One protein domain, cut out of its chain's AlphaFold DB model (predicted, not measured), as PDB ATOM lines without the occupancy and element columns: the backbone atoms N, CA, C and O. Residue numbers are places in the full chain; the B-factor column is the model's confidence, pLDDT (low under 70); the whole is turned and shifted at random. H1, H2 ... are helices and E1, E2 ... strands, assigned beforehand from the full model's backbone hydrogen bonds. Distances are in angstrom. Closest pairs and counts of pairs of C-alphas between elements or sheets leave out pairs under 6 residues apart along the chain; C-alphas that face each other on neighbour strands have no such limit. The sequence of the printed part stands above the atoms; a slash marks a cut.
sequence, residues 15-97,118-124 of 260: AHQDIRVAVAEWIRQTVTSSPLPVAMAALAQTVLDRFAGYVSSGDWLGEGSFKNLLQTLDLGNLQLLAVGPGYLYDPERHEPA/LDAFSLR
ATOM      1  N   ALA A  15     152.348 125.075 205.283       71.62
ATOM      2  CA  ALA A  15     153.720 125.427 205.645       71.62
ATOM      3  C   ALA A  15     153.775 126.425 206.816       71.62
ATOM      4  O   ALA A  15     154.564 126.251 207.740       71.62
ATOM      5  N   HIS A  16     152.905 127.442 206.826       71.31
ATOM      6  CA  HIS A  16     152.791 128.368 207.959       71.31
ATOM      7  C   HIS A  16     152.333 127.653 209.234       71.31
ATOM      8  O   HIS A  16     152.838 127.955 210.314       71.31
ATOM      9  N   GLN A  17     151.413 126.693 209.121       78.06
ATOM     10  CA  GLN A  17     150.968 125.893 210.257       78.06
ATOM     11  C   GLN A  17     152.099 125.015 210.814       78.06
ATOM     12  O   GLN A  17     152.283 124.971 212.030       78.06
ATOM     13  N   ASP A  18     152.896 124.386 209.952       87.06
ATOM     14  CA  ASP A  18     154.044 123.571 210.363       87.06
ATOM     15  C   ASP A  18     155.108 124.419 211.083       87.06
ATOM     16  O   ASP A  18     155.619 124.023 212.134       87.06
ATOM     17  N   ILE A  19     155.391 125.629 210.580       89.50
ATOM     18  CA  ILE A  19     156.307 126.570 211.243       89.50
ATOM     19  C   ILE A  19     155.737 127.050 212.582       89.50
ATOM     20  O   ILE A  19     156.477 127.104 213.563       89.50
ATOM     21  N   ARG A  20     154.435 127.349 212.673       90.69
ATOM     22  CA  ARG A  20     153.787 127.718 213.947       90.69
ATOM     23  C   ARG A  20     153.945 126.617 214.993       90.69
ATOM     24  O   ARG A  20     154.319 126.913 216.126       90.69
ATOM     25  N   VAL A  21     153.723 125.356 214.616       90.88
ATOM     26  CA  VAL A  21     153.917 124.201 215.508       90.88
ATOM     27  C   VAL A  21     155.379 124.082 215.945       90.88
ATOM     28  O   VAL A  21     155.644 123.901 217.132       90.88
ATOM     29  N   ALA A  22     156.332 124.246 215.024       91.00
ATOM     30  CA  ALA A  22     157.758 124.190 215.347       91.00
ATOM     31  C   ALA A  22     158.202 125.322 216.294       91.00
ATOM     32  O   ALA A  22     158.964 125.078 217.233       91.00
ATOM     33  N   VAL A  23     157.703 126.547 216.089       91.75
ATOM     34  CA  VAL A  23     157.959 127.692 216.977       91.75
ATOM     35  C   VAL A  23     157.360 127.441 218.360       91.75
ATOM     36  O   VAL A  23     158.057 127.624 219.358       91.75
ATOM     37  N   ALA A  24     156.106 126.987 218.437       92.94
ATOM     38  CA  ALA A  24     155.446 126.674 219.704       92.94
ATOM     39  C   ALA A  24     156.208 125.604 220.492       92.94
ATOM     40  O   ALA A  24     156.495 125.790 221.672       92.94
ATOM     41  N   GLU A  25     156.593 124.514 219.827       92.50
ATOM     42  CA  GLU A  25     157.337 123.428 220.456       92.50
ATOM     43  C   GLU A  25     158.702 123.894 220.968       92.50
ATOM     44  O   GLU A  25     159.077 123.597 222.102       92.50
ATOM     45  N   TRP A  26     159.415 124.698 220.178       93.88
ATOM     46  CA  TRP A  26     160.687 125.263 220.608       93.88
ATOM     47  C   TRP A  26     160.536 126.178 221.836       93.88
ATOM     48  O   TRP A  26     161.326 126.076 222.781       93.88
ATOM     49  N   ILE A  27     159.520 127.048 221.856       93.12
ATOM     50  CA  ILE A  27     159.239 127.927 223.001       93.12
ATOM     51  C   ILE A  27     158.909 127.088 224.238       93.12
ATOM     52  O   ILE A  27     159.485 127.328 225.301       93.12
ATOM     53  N   ARG A  28     158.046 126.070 224.098       92.06
ATOM     54  CA  ARG A  28     157.689 125.153 225.190       92.06
ATOM     55  C   ARG A  28     158.917 124.484 225.782       92.06
ATOM     56  O   ARG A  28     159.136 124.577 226.987       92.06
ATOM     57  N   GLN A  29     159.753 123.874 224.947       89.38
ATOM     58  CA  GLN A  29     160.983 123.219 225.394       89.38
ATOM     59  C   GLN A  29     161.943 124.198 226.080       89.38
ATOM     60  O   GLN A  29     162.530 123.878 227.113       89.38
ATOM     61  N   THR A  30     162.087 125.412 225.544       89.19
ATOM     62  CA  THR A  30     162.983 126.432 226.108       89.19
ATOM     63  C   THR A  30     162.527 126.881 227.497       89.19
ATOM     64  O   THR A  30     163.333 126.930 228.423       89.19
ATOM     65  N   VAL A  31     161.236 127.169 227.681       88.50
ATOM     66  CA  VAL A  31     160.717 127.659 228.969       88.50
ATOM     67  C   VAL A  31     160.640 126.551 230.018       88.50
ATOM     68  O   VAL A  31     161.032 126.778 231.159       88.50
ATOM     69  N   THR A  32     160.211 125.346 229.637       86.94
ATOM     70  CA  THR A  32     160.107 124.203 230.569       86.94
ATOM     71  C   THR A  32     161.475 123.682 231.022       86.94
ATOM     72  O   THR A  32     161.640 123.287 232.176       86.94
ATOM     73  N   SER A  33     162.496 123.727 230.157       85.69
ATOM     74  CA  SER A  33     163.873 123.373 230.541       85.69
ATOM     75  C   SER A  33     164.561 124.465 231.369       85.69
ATOM     76  O   SER A  33     165.409 124.155 232.215       85.69
ATOM     77  N   SER A  34     164.156 125.727 231.205       84.25
ATOM     78  CA  SER A  34     164.730 126.865 231.923       84.25
ATOM     79  C   SER A  34     164.417 126.832 233.425       84.25
ATOM     80  O   SER A  34     163.251 126.677 233.805       84.25
ATOM     81  N   PRO A  35     165.417 127.010 234.312       81.00
ATOM     82  CA  PRO A  35     165.186 127.096 235.755       81.00
ATOM     83  C   PRO A  35     164.459 128.385 236.176       81.00
ATOM     84  O   PRO A  35     163.979 128.460 237.301       81.00
ATOM     85  N   LEU A  36     164.382 129.388 235.293       83.38
ATOM     86  CA  LEU A  36     163.774 130.697 235.544       83.38
ATOM     87  C   LEU A  36     162.773 131.072 234.437       83.38
ATOM     88  O   LEU A  36     162.884 130.551 233.322       83.38
ATOM     89  N   PRO A  37     161.851 132.021 234.684       84.69
ATOM     90  CA  PRO A  37     161.071 132.643 233.617       84.69
ATOM     91  C   PRO A  37     161.969 133.165 232.492       84.69
ATOM     92  O   PRO A  37     163.115 133.544 232.734       84.69
ATOM     93  N   VAL A  38     161.461 133.226 231.264       86.31
ATOM     94  CA  VAL A  38     162.241 133.675 230.101       86.31
ATOM     95  C   VAL A  38     161.665 134.973 229.552       86.31
ATOM     96  O   VAL A  38     160.460 135.072 229.310       86.31
ATOM     97  N   ALA A  39     162.517 135.979 229.343       88.19
ATOM     98  CA  ALA A  39     162.082 137.264 228.808       88.19
ATOM     99  C   ALA A  39     161.495 137.107 227.395       88.19
ATOM    100  O   ALA A  39     162.083 136.455 226.529       88.19
ATOM    101  N   MET A  40     160.363 137.762 227.119       88.75
ATOM    102  CA  MET A  40     159.720 137.697 225.802       88.75
ATOM    103  C   MET A  40     160.640 138.196 224.690       88.75
ATOM    104  O   MET A  40     160.684 137.597 223.621       88.75
ATOM    105  N   ALA A  41     161.399 139.266 224.942       85.00
ATOM    106  CA  ALA A  41     162.358 139.797 223.977       85.00
ATOM    107  C   ALA A  41     163.457 138.775 223.630       85.00
ATOM    108  O   ALA A  41     163.863 138.680 222.475       85.00
ATOM    109  N   ALA A  42     163.889 137.972 224.607       85.56
ATOM    110  CA  ALA A  42     164.889 136.927 224.411       85.56
ATOM    111  C   ALA A  42     164.342 135.762 223.571       85.56
ATOM    112  O   ALA A  42     165.014 135.289 222.650       85.56
ATOM    113  N   LEU A  43     163.098 135.346 223.836       90.19
ATOM    114  CA  LEU A  43     162.399 134.365 223.002       90.19
ATOM    115  C   LEU A  43     162.209 134.897 221.578       90.19
ATOM    116  O   LEU A  43     162.531 134.194 220.627       90.19
ATOM    117  N   ALA A  44     161.762 136.146 221.426       88.88
ATOM    118  CA  ALA A  44     161.549 136.786 220.132       88.88
ATOM    119  C   ALA A  44     162.831 136.812 219.286       88.88
ATOM    120  O   ALA A  44     162.809 136.391 218.132       88.88
ATOM    121  N   GLN A  45     163.951 137.262 219.863       86.00
ATOM    122  CA  GLN A  45     165.245 137.280 219.175       86.00
ATOM    123  C   GLN A  45     165.664 135.877 218.742       86.00
ATOM    124  O   GLN A  45     165.980 135.658 217.577       86.00
ATOM    125  N   THR A  46     165.565 134.899 219.642       89.25
ATOM    126  CA  THR A  46     165.959 133.526 219.312       89.25
ATOM    127  C   THR A  46     165.050 132.900 218.249       89.25
ATOM    128  O   THR A  46     165.527 132.124 217.425       89.25
ATOM    129  N   VAL A  47     163.754 133.243 218.214       90.50
ATOM    130  CA  VAL A  47     162.847 132.819 217.132       90.50
ATOM    131  C   VAL A  47     163.277 133.422 215.796       90.50
ATOM    132  O   VAL A  47     163.323 132.695 214.807       90.50
ATOM    133  N   LEU A  48     163.604 134.717 215.754       89.06
ATOM    134  CA  LEU A  48     164.058 135.380 214.526       89.06
ATOM    135  C   LEU A  48     165.351 134.757 213.992       89.06
ATOM    136  O   LEU A  48     165.454 134.527 212.790       89.06
ATOM    137  N   ASP A  49     166.289 134.430 214.879       85.44
ATOM    138  CA  ASP A  49     167.556 133.799 214.506       85.44
ATOM    139  C   ASP A  49     167.343 132.348 214.037       85.44
ATOM    140  O   ASP A  49     167.841 131.933 212.991       85.44
ATOM    141  N   ARG A  50     166.578 131.553 214.799       87.62
ATOM    142  CA  ARG A  50     166.407 130.109 214.557       87.62
ATOM    143  C   ARG A  50     165.496 129.791 213.378       87.62
ATOM    144  O   ARG A  50     165.707 128.789 212.700       87.62
ATOM    145  N   PHE A  51     164.481 130.618 213.154       89.50
ATOM    146  CA  PHE A  51     163.501 130.467 212.078       89.50
ATOM    147  C   PHE A  51     163.686 131.547 211.005       89.50
ATOM    148  O   PHE A  51     162.724 131.939 210.332       89.50
ATOM    149  N   ALA A  52     164.927 132.018 210.841       84.12
ATOM    150  CA  ALA A  52     165.305 132.965 209.806       84.12
ATOM    151  C   ALA A  52     164.832 132.473 208.427       84.12
ATOM    152  O   ALA A  52     164.988 131.305 208.071       84.12
ATOM    153  N   GLY A  53     164.210 133.371 207.661       84.44
ATOM    154  CA  GLY A  53     163.606 133.058 206.362       84.44
ATOM    155  C   GLY A  53     162.132 132.641 206.417       84.44
ATOM    156  O   GLY A  53     161.456 132.738 205.398       84.44
ATOM    157  N   TYR A  54     161.613 132.263 207.590       86.25
ATOM    158  CA  TYR A  54     160.190 131.950 207.791       86.25
ATOM    159  C   TYR A  54     159.489 132.961 208.700       86.25
ATOM    160  O   TYR A  54     158.322 133.276 208.490       86.25
ATOM    161  N   VAL A  55     160.198 133.484 209.704       87.12
ATOM    162  CA  VAL A  55     159.680 134.489 210.639       87.12
ATOM    163  C   VAL A  55     160.437 135.798 210.446       87.12
ATOM    164  O   VAL A  55     161.660 135.809 210.323       87.12
ATOM    165  N   SER A  56     159.710 136.917 210.443       87.00
ATOM    166  CA  SER A  56     160.293 138.260 210.419       87.00
ATOM    167  C   SER A  56     159.686 139.137 211.510       87.00
ATOM    168  O   SER A  56     158.541 138.938 211.922       87.00
ATOM    169  N   SER A  57     160.451 140.131 211.966       83.31
ATOM    170  CA  SER A  57     160.071 141.005 213.082       83.31
ATOM    171  C   SER A  57     158.869 141.910 212.793       83.31
ATOM    172  O   SER A  57     158.276 142.427 213.739       83.31
ATOM    173  N   GLY A  58     158.514 142.108 211.519       82.31
ATOM    174  CA  GLY A  58     157.353 142.898 211.098       82.31
ATOM    175  C   GLY A  58     156.090 142.077 210.828       82.31
ATOM    176  O   GLY A  58     154.997 142.629 210.898       82.31
ATOM    177  N   ASP A  59     156.225 140.782 210.533       85.25
ATOM    178  CA  ASP A  59     155.095 139.934 210.130       85.25
ATOM    179  C   ASP A  59     154.664 138.955 211.231       85.25
ATOM    180  O   ASP A  59     153.473 138.801 211.483       85.25
ATOM    181  N   TRP A  60     155.616 138.318 211.927       89.25
ATOM    182  CA  TRP A  60     155.336 137.294 212.946       89.25
ATOM    183  C   TRP A  60     154.312 136.235 212.496       89.25
ATOM    184  O   TRP A  60     153.393 135.901 213.240       89.25
ATOM    185  N   LEU A  61     154.476 135.700 211.278       86.69
ATOM    186  CA  LEU A  61     153.580 134.704 210.671       86.69
ATOM    187  C   LEU A  61     152.148 135.232 210.459       86.69
ATOM    188  O   LEU A  61     151.186 134.466 210.568       86.69
ATOM    189  N   GLY A  62     152.012 136.525 210.164       85.19
ATOM    190  CA  GLY A  62     150.748 137.236 209.966       85.19
ATOM    191  C   GLY A  62     150.131 137.860 211.226       85.19
ATOM    192  O   GLY A  62     149.064 138.459 211.135       85.19
ATOM    193  N   GLU A  63     150.771 137.744 212.394       87.62
ATOM    194  CA  GLU A  63     150.242 138.249 213.676       87.62
ATOM    195  C   GLU A  63     150.711 139.678 214.015       87.62
ATOM    196  O   GLU A  63     150.248 140.294 214.983       87.62
ATOM    197  N   GLY A  64     151.666 140.212 213.247       85.19
ATOM    198  CA  GLY A  64     152.195 141.578 213.341       85.19
ATOM    199  C   GLY A  64     153.064 141.868 214.572       85.19
ATOM    200  O   GLY A  64     153.886 142.780 214.547       85.19
ATOM    201  N   SER A  65     152.939 141.096 215.655       87.50
ATOM    202  CA  SER A  65     153.810 141.189 216.831       87.50
ATOM    203  C   SER A  65     154.053 139.825 217.474       87.50
ATOM    204  O   SER A  65     153.192 138.945 217.444       87.50
ATOM    205  N   PHE A  66     155.200 139.673 218.141       88.56
ATOM    206  CA  PHE A  66     155.522 138.443 218.870       88.56
ATOM    207  C   PHE A  66     154.503 138.126 219.972       88.56
ATOM    208  O   PHE A  66     154.159 136.969 220.184       88.56
ATOM    209  N   LYS A  67     153.972 139.151 220.652       87.25
ATOM    210  CA  LYS A  67     152.941 138.977 221.684       87.25
ATOM    211  C   LYS A  67     151.674 138.338 221.111       87.25
ATOM    212  O   LYS A  67     151.160 137.403 221.714       87.25
ATOM    213  N   ASN A  68     151.196 138.823 219.965       87.81
ATOM    214  CA  ASN A  68     150.014 138.265 219.304       87.81
ATOM    215  C   ASN A  68     150.281 136.830 218.836       87.81
ATOM    216  O   ASN A  68     149.447 135.952 219.036       87.81
ATOM    217  N   LEU A  69     151.483 136.566 218.311       90.00
ATOM    218  CA  LEU A  69     151.891 135.209 217.963       90.00
ATOM    219  C   LEU A  69     151.810 134.273 219.175       90.00
ATOM    220  O   LEU A  69     151.137 133.254 219.096       90.00
ATOM    221  N   LEU A  70     152.381 134.639 220.327       89.88
ATOM    222  CA  LEU A  70     152.281 133.825 221.548       89.88
ATOM    223  C   LEU A  70     150.833 133.548 221.982       89.88
ATOM    224  O   LEU A  70     150.565 132.481 222.519       89.88
ATOM    225  N   GLN A  71     149.908 134.485 221.755       88.38
ATOM    226  CA  GLN A  71     148.490 134.313 222.097       88.38
ATOM    227  C   GLN A  71     147.746 133.348 221.163       88.38
ATOM    228  O   GLN A  71     146.679 132.862 221.532       88.38
ATOM    229  N   THR A  72     148.279 133.085 219.967       89.19
ATOM    230  CA  THR A  72     147.675 132.171 218.980       89.19
ATOM    231  C   THR A  72     148.332 130.794 218.947       89.19
ATOM    232  O   THR A  72     147.734 129.845 218.440       89.19
ATOM    233  N   LEU A  73     149.552 130.664 219.472       91.44
ATOM    234  CA  LEU A  73     150.251 129.388 219.583       91.44
ATOM    235  C   LEU A  73     149.673 128.533 220.718       91.44
ATOM    236  O   LEU A  73     149.338 129.031 221.791       91.44
ATOM    237  N   ASP A  74     149.639 127.218 220.510       88.62
ATOM    238  CA  ASP A  74     149.399 126.265 221.592       88.62
ATOM    239  C   ASP A  74     150.677 126.120 222.432       88.62
ATOM    240  O   ASP A  74     151.621 125.429 222.051       88.62
ATOM    241  N   LEU A  75     150.728 126.794 223.579       88.00
ATOM    242  CA  LEU A  75     151.874 126.776 224.493       88.00
ATOM    243  C   LEU A  75     151.641 125.876 225.719       88.00
ATOM    244  O   LEU A  75     152.455 125.881 226.641       88.00
ATOM    245  N   GLY A  76     150.575 125.068 225.726       87.31
ATOM    246  CA  GLY A  76     150.249 124.189 226.849       87.31
ATOM    247  C   GLY A  76     149.900 124.963 228.125       87.31
ATOM    248  O   GLY A  76     149.034 125.834 228.115       87.31
ATOM    249  N   ASN A  77     150.560 124.629 229.238       85.31
ATOM    250  CA  ASN A  77     150.338 125.240 230.555       85.31
ATOM    251  C   ASN A  77     151.133 126.541 230.780       85.31
ATOM    252  O   ASN A  77     150.999 127.157 231.840       85.31
ATOM    253  N   LEU A  78     151.963 126.956 229.816       87.31
ATOM    254  CA  LEU A  78     152.787 128.150 229.956       87.31
ATOM    255  C   LEU A  78     151.927 129.408 230.060       87.31
ATOM    256  O   LEU A  78     150.962 129.599 229.319       87.31
ATOM    257  N   GLN A  79     152.324 130.300 230.958       83.69
ATOM    258  CA  GLN A  79     151.641 131.561 231.190       83.69
ATOM    259  C   GLN A  79     152.482 132.747 230.725       83.69
ATOM    260  O   GLN A  79     153.709 132.778 230.833       83.69
ATOM    261  N   LEU A  80     151.779 133.752 230.208       83.81
ATOM    262  CA  LEU A  80     152.333 135.012 229.736       83.81
ATOM    263  C   LEU A  80     152.037 136.108 230.758       83.81
ATOM    264  O   LEU A  80     150.874 136.483 230.923       83.81
ATOM    265  N   LEU A  81     153.069 136.678 231.386       80.12
ATOM    266  CA  LEU A  81     152.913 137.941 232.106       80.12
ATOM    267  C   LEU A  81     153.366 139.090 231.209       80.12
ATOM    268  O   LEU A  81     154.549 139.244 230.930       80.12
ATOM    269  N   ALA A  82     152.413 139.914 230.774       66.38
ATOM    270  CA  ALA A  82     152.657 141.059 229.893       66.38
ATOM    271  C   ALA A  82     152.850 142.395 230.648       66.38
ATOM    272  O   ALA A  82     152.662 143.457 230.059       66.38
ATOM    273  N   VAL A  83     153.174 142.346 231.946       60.59
ATOM    274  CA  VAL A  83     153.443 143.525 232.788       60.59
ATOM    275  C   VAL A  83     154.960 143.733 232.874       60.59
ATOM    276  O   VAL A  83     155.693 142.786 233.150       60.59
ATOM    277  N   GLY A  84     155.445 144.953 232.619       60.78
ATOM    278  CA  GLY A  84     156.884 145.231 232.500       60.78
ATOM    279  C   GLY A  84     157.485 144.693 231.184       60.78
ATOM    280  O   GLY A  84     156.760 144.621 230.191       60.78
ATOM    281  N   PRO A  85     158.778 144.298 231.126       60.44
ATOM    282  CA  PRO A  85     159.425 143.822 229.890       60.44
ATOM    283  C   PRO A  85     158.839 142.516 229.311       60.44
ATOM    284  O   PRO A  85     159.264 142.090 228.238       60.44
ATOM    285  N   GLY A  86     157.848 141.916 229.980       77.75
ATOM    286  CA  GLY A  86     157.107 140.743 229.531       77.75
ATOM    287  C   GLY A  86     157.921 139.450 229.612       77.75
ATOM    288  O   GLY A  86     159.058 139.380 229.142       77.75
ATOM    289  N   TYR A  87     157.355 138.389 230.182       83.19
ATOM    290  CA  TYR A  87     158.028 137.089 230.240       83.19
ATOM    291  C   TYR A  87     157.048 135.921 230.130       83.19
ATOM    292  O   TYR A  87     155.854 136.045 230.419       83.19
ATOM    293  N   LEU A  88     157.586 134.782 229.695       87.38
ATOM    294  CA  LEU A  88     156.889 133.504 229.630       87.38
ATOM    295  C   LEU A  88     157.418 132.592 230.741       87.38
ATOM    296  O   LEU A  88     158.630 132.536 230.970       87.38
ATOM    297  N   TYR A  89     156.518 131.913 231.447       85.88
ATOM    298  CA  TYR A  89     156.865 131.069 232.588       85.88
ATOM    299  C   TYR A  89     155.986 129.819 232.661       85.88
ATOM    300  O   TYR A  89     154.866 129.802 232.152       85.88
ATOM    301  N   ASP A  90     156.507 128.773 233.291       86.25
ATOM    302  CA  ASP A  90     155.788 127.547 233.621       86.25
ATOM    303  C   ASP A  90     155.292 127.649 235.075       86.25
ATOM    304  O   ASP A  90     156.123 127.693 235.982       86.25
ATOM    305  N   PRO A  91     153.973 127.711 235.336       81.50
ATOM    306  CA  PRO A  91     153.437 127.875 236.688       81.50
ATOM    307  C   PRO A  91     153.710 126.677 237.608       81.50
ATOM    308  O   PRO A  91     153.613 126.819 238.825       81.50
ATOM    309  N   GLU A  92     154.037 125.503 237.059       82.50
ATOM    310  CA  GLU A  92     154.382 124.319 237.854       82.50
ATOM    311  C   GLU A  92     155.858 124.313 238.272       82.50
ATOM    312  O   GLU A  92     156.233 123.615 239.216       82.50
ATOM    313  N   ARG A  93     156.702 125.098 237.586       78.06
ATOM    314  CA  ARG A  93     158.161 125.084 237.757       78.06
ATOM    315  C   ARG A  93     158.741 126.398 238.264       78.06
ATOM    316  O   ARG A  93     159.713 126.389 239.016       78.06
ATOM    317  N   HIS A  94     158.199 127.523 237.814       81.94
ATOM    318  CA  HIS A  94     158.674 128.860 238.145       81.94
ATOM    319  C   HIS A  94     157.819 129.449 239.262       81.94
ATOM    320  O   HIS A  94     156.592 129.395 239.214       81.94
ATOM    321  N   GLU A  95     158.459 130.072 240.250       63.94
ATOM    322  CA  GLU A  95     157.721 130.888 241.211       63.94
ATOM    323  C   GLU A  95     157.069 132.077 240.481       63.94
ATOM    324  O   GLU A  95     157.735 132.740 239.675       63.94
ATOM    325  N   PRO A  96     155.783 132.385 240.736       51.81
ATOM    326  CA  PRO A  96     155.132 133.530 240.123       51.81
ATOM    327  C   PRO A  96     155.864 134.806 240.544       51.81
ATOM    328  O   PRO A  96     155.981 135.104 241.739       51.81
ATOM    329  N   ALA A  97     156.369 135.579 239.576       49.78
ATOM    330  CA  ALA A  97     156.892 136.893 239.918       49.78
ATOM    331  C   ALA A  97     155.726 137.715 240.471       49.78
ATOM    332  O   ALA A  97     154.667 137.822 239.846       49.78
ATOM    333  N   LEU A 118     165.481 134.981 232.327       79.88
ATOM    334  CA  LEU A 118     166.600 134.742 231.420       79.88
ATOM    335  C   LEU A 118     166.542 135.715 230.236       79.88
ATOM    336  O   LEU A 118     165.536 135.802 229.526       79.88
ATOM    337  N   ASP A 119     167.650 136.427 230.042       85.31
ATOM    338  CA  ASP A 119     167.901 137.314 228.910       85.31
ATOM    339  C   ASP A 119     168.423 136.537 227.684       85.31
ATOM    340  O   ASP A 119     168.750 135.351 227.757       85.31
ATOM    341  N   ALA A 120     168.509 137.212 226.532       84.44
ATOM    342  CA  ALA A 120     168.951 136.596 225.277       84.44
ATOM    343  C   ALA A 120     170.373 136.027 225.363       84.44
ATOM    344  O   ALA A 120     170.651 134.962 224.816       84.44
ATOM    345  N   PHE A 121     171.257 136.701 226.101       89.75
ATOM    346  CA  PHE A 121     172.624 136.236 226.300       89.75
ATOM    347  C   PHE A 121     172.635 134.918 227.093       89.75
ATOM    348  O   PHE A 121     173.278 133.958 226.682       89.75
ATOM    349  N   SER A 122     171.843 134.812 228.158       89.94
ATOM    350  CA  SER A 122     171.741 133.596 228.975       89.94
ATOM    351  C   SER A 122     171.172 132.410 228.211       89.94
ATOM    352  O   SER A 122     171.574 131.280 228.469       89.94
ATOM    353  N   LEU A 123     170.250 132.654 227.274       86.62
ATOM    354  CA  LEU A 123     169.713 131.599 226.415       86.62
ATOM    355  C   LEU A 123     170.739 131.111 225.386       86.62
ATOM    356  O   LEU A 123     170.818 129.913 225.129       86.62
ATOM    357  N   ARG A 124     171.501 132.026 224.777       87.12
ATOM    358  CA  ARG A 124     172.421 131.698 223.677       87.12
ATOM    359  C   ARG A 124     173.784 131.198 224.148       87.12
ATOM    360  O   ARG A 124     174.366 130.344 223.490       87.12
TER     361      ARG A 124
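AT A GLANCE: This is residues 15 to 97 and 118 to 124 of the 260 residues of the protein "Cyclin N-terminal domain-containing protein" of Anaerolineae bacterium (UniProt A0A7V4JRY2). Long helix H1 and shorter H2 run opposite ways at a steep angle, with small H3 next to both; the E1 E2 hairpin lies toward one end, loop residues 51 to 65 toward the other, and H4 packs on H2. There are 90 printed residues, with named elements in the order H1 H2 H3 E1 E2 H4, the strands antiparallel. It is mostly helix and compact, radius of gyration of the C-alphas 12.2 A, spans 35 by 25 by 23 A.

HOW THE PARTS SIT: Start with H1, residues 15 to 33, close to but not clearly touching H2, residues 40 to 50: closest C-alphas Val 23 and Val 47, 7.1 A, steep tilt 54 degrees. H3, residues 66 to 72, is near H1. In the hairpin of E1, residues 79 to 81, and E2, residues 87 to 89, find N 79 and O 89 at 2.9 A. H4, residues 120 to 124, touches H2, closest C-alphas Ala 42 and Ala 120, 4.2 A. In H1 to H4 every O i to N i+4 pair is within hydrogen-bond range.

IN THESE COORDINATES: Find C-alpha 15 at (153.720, 125.427, 205.645); H1 runs 27.0 A. H4 ends at (172.421, 131.698, 223.677).

THE WHOLE: Residues 98 to 117 are cut, a 13.1 A gap; pLDDT is under 70 at 82 to 85 and 95 to 97.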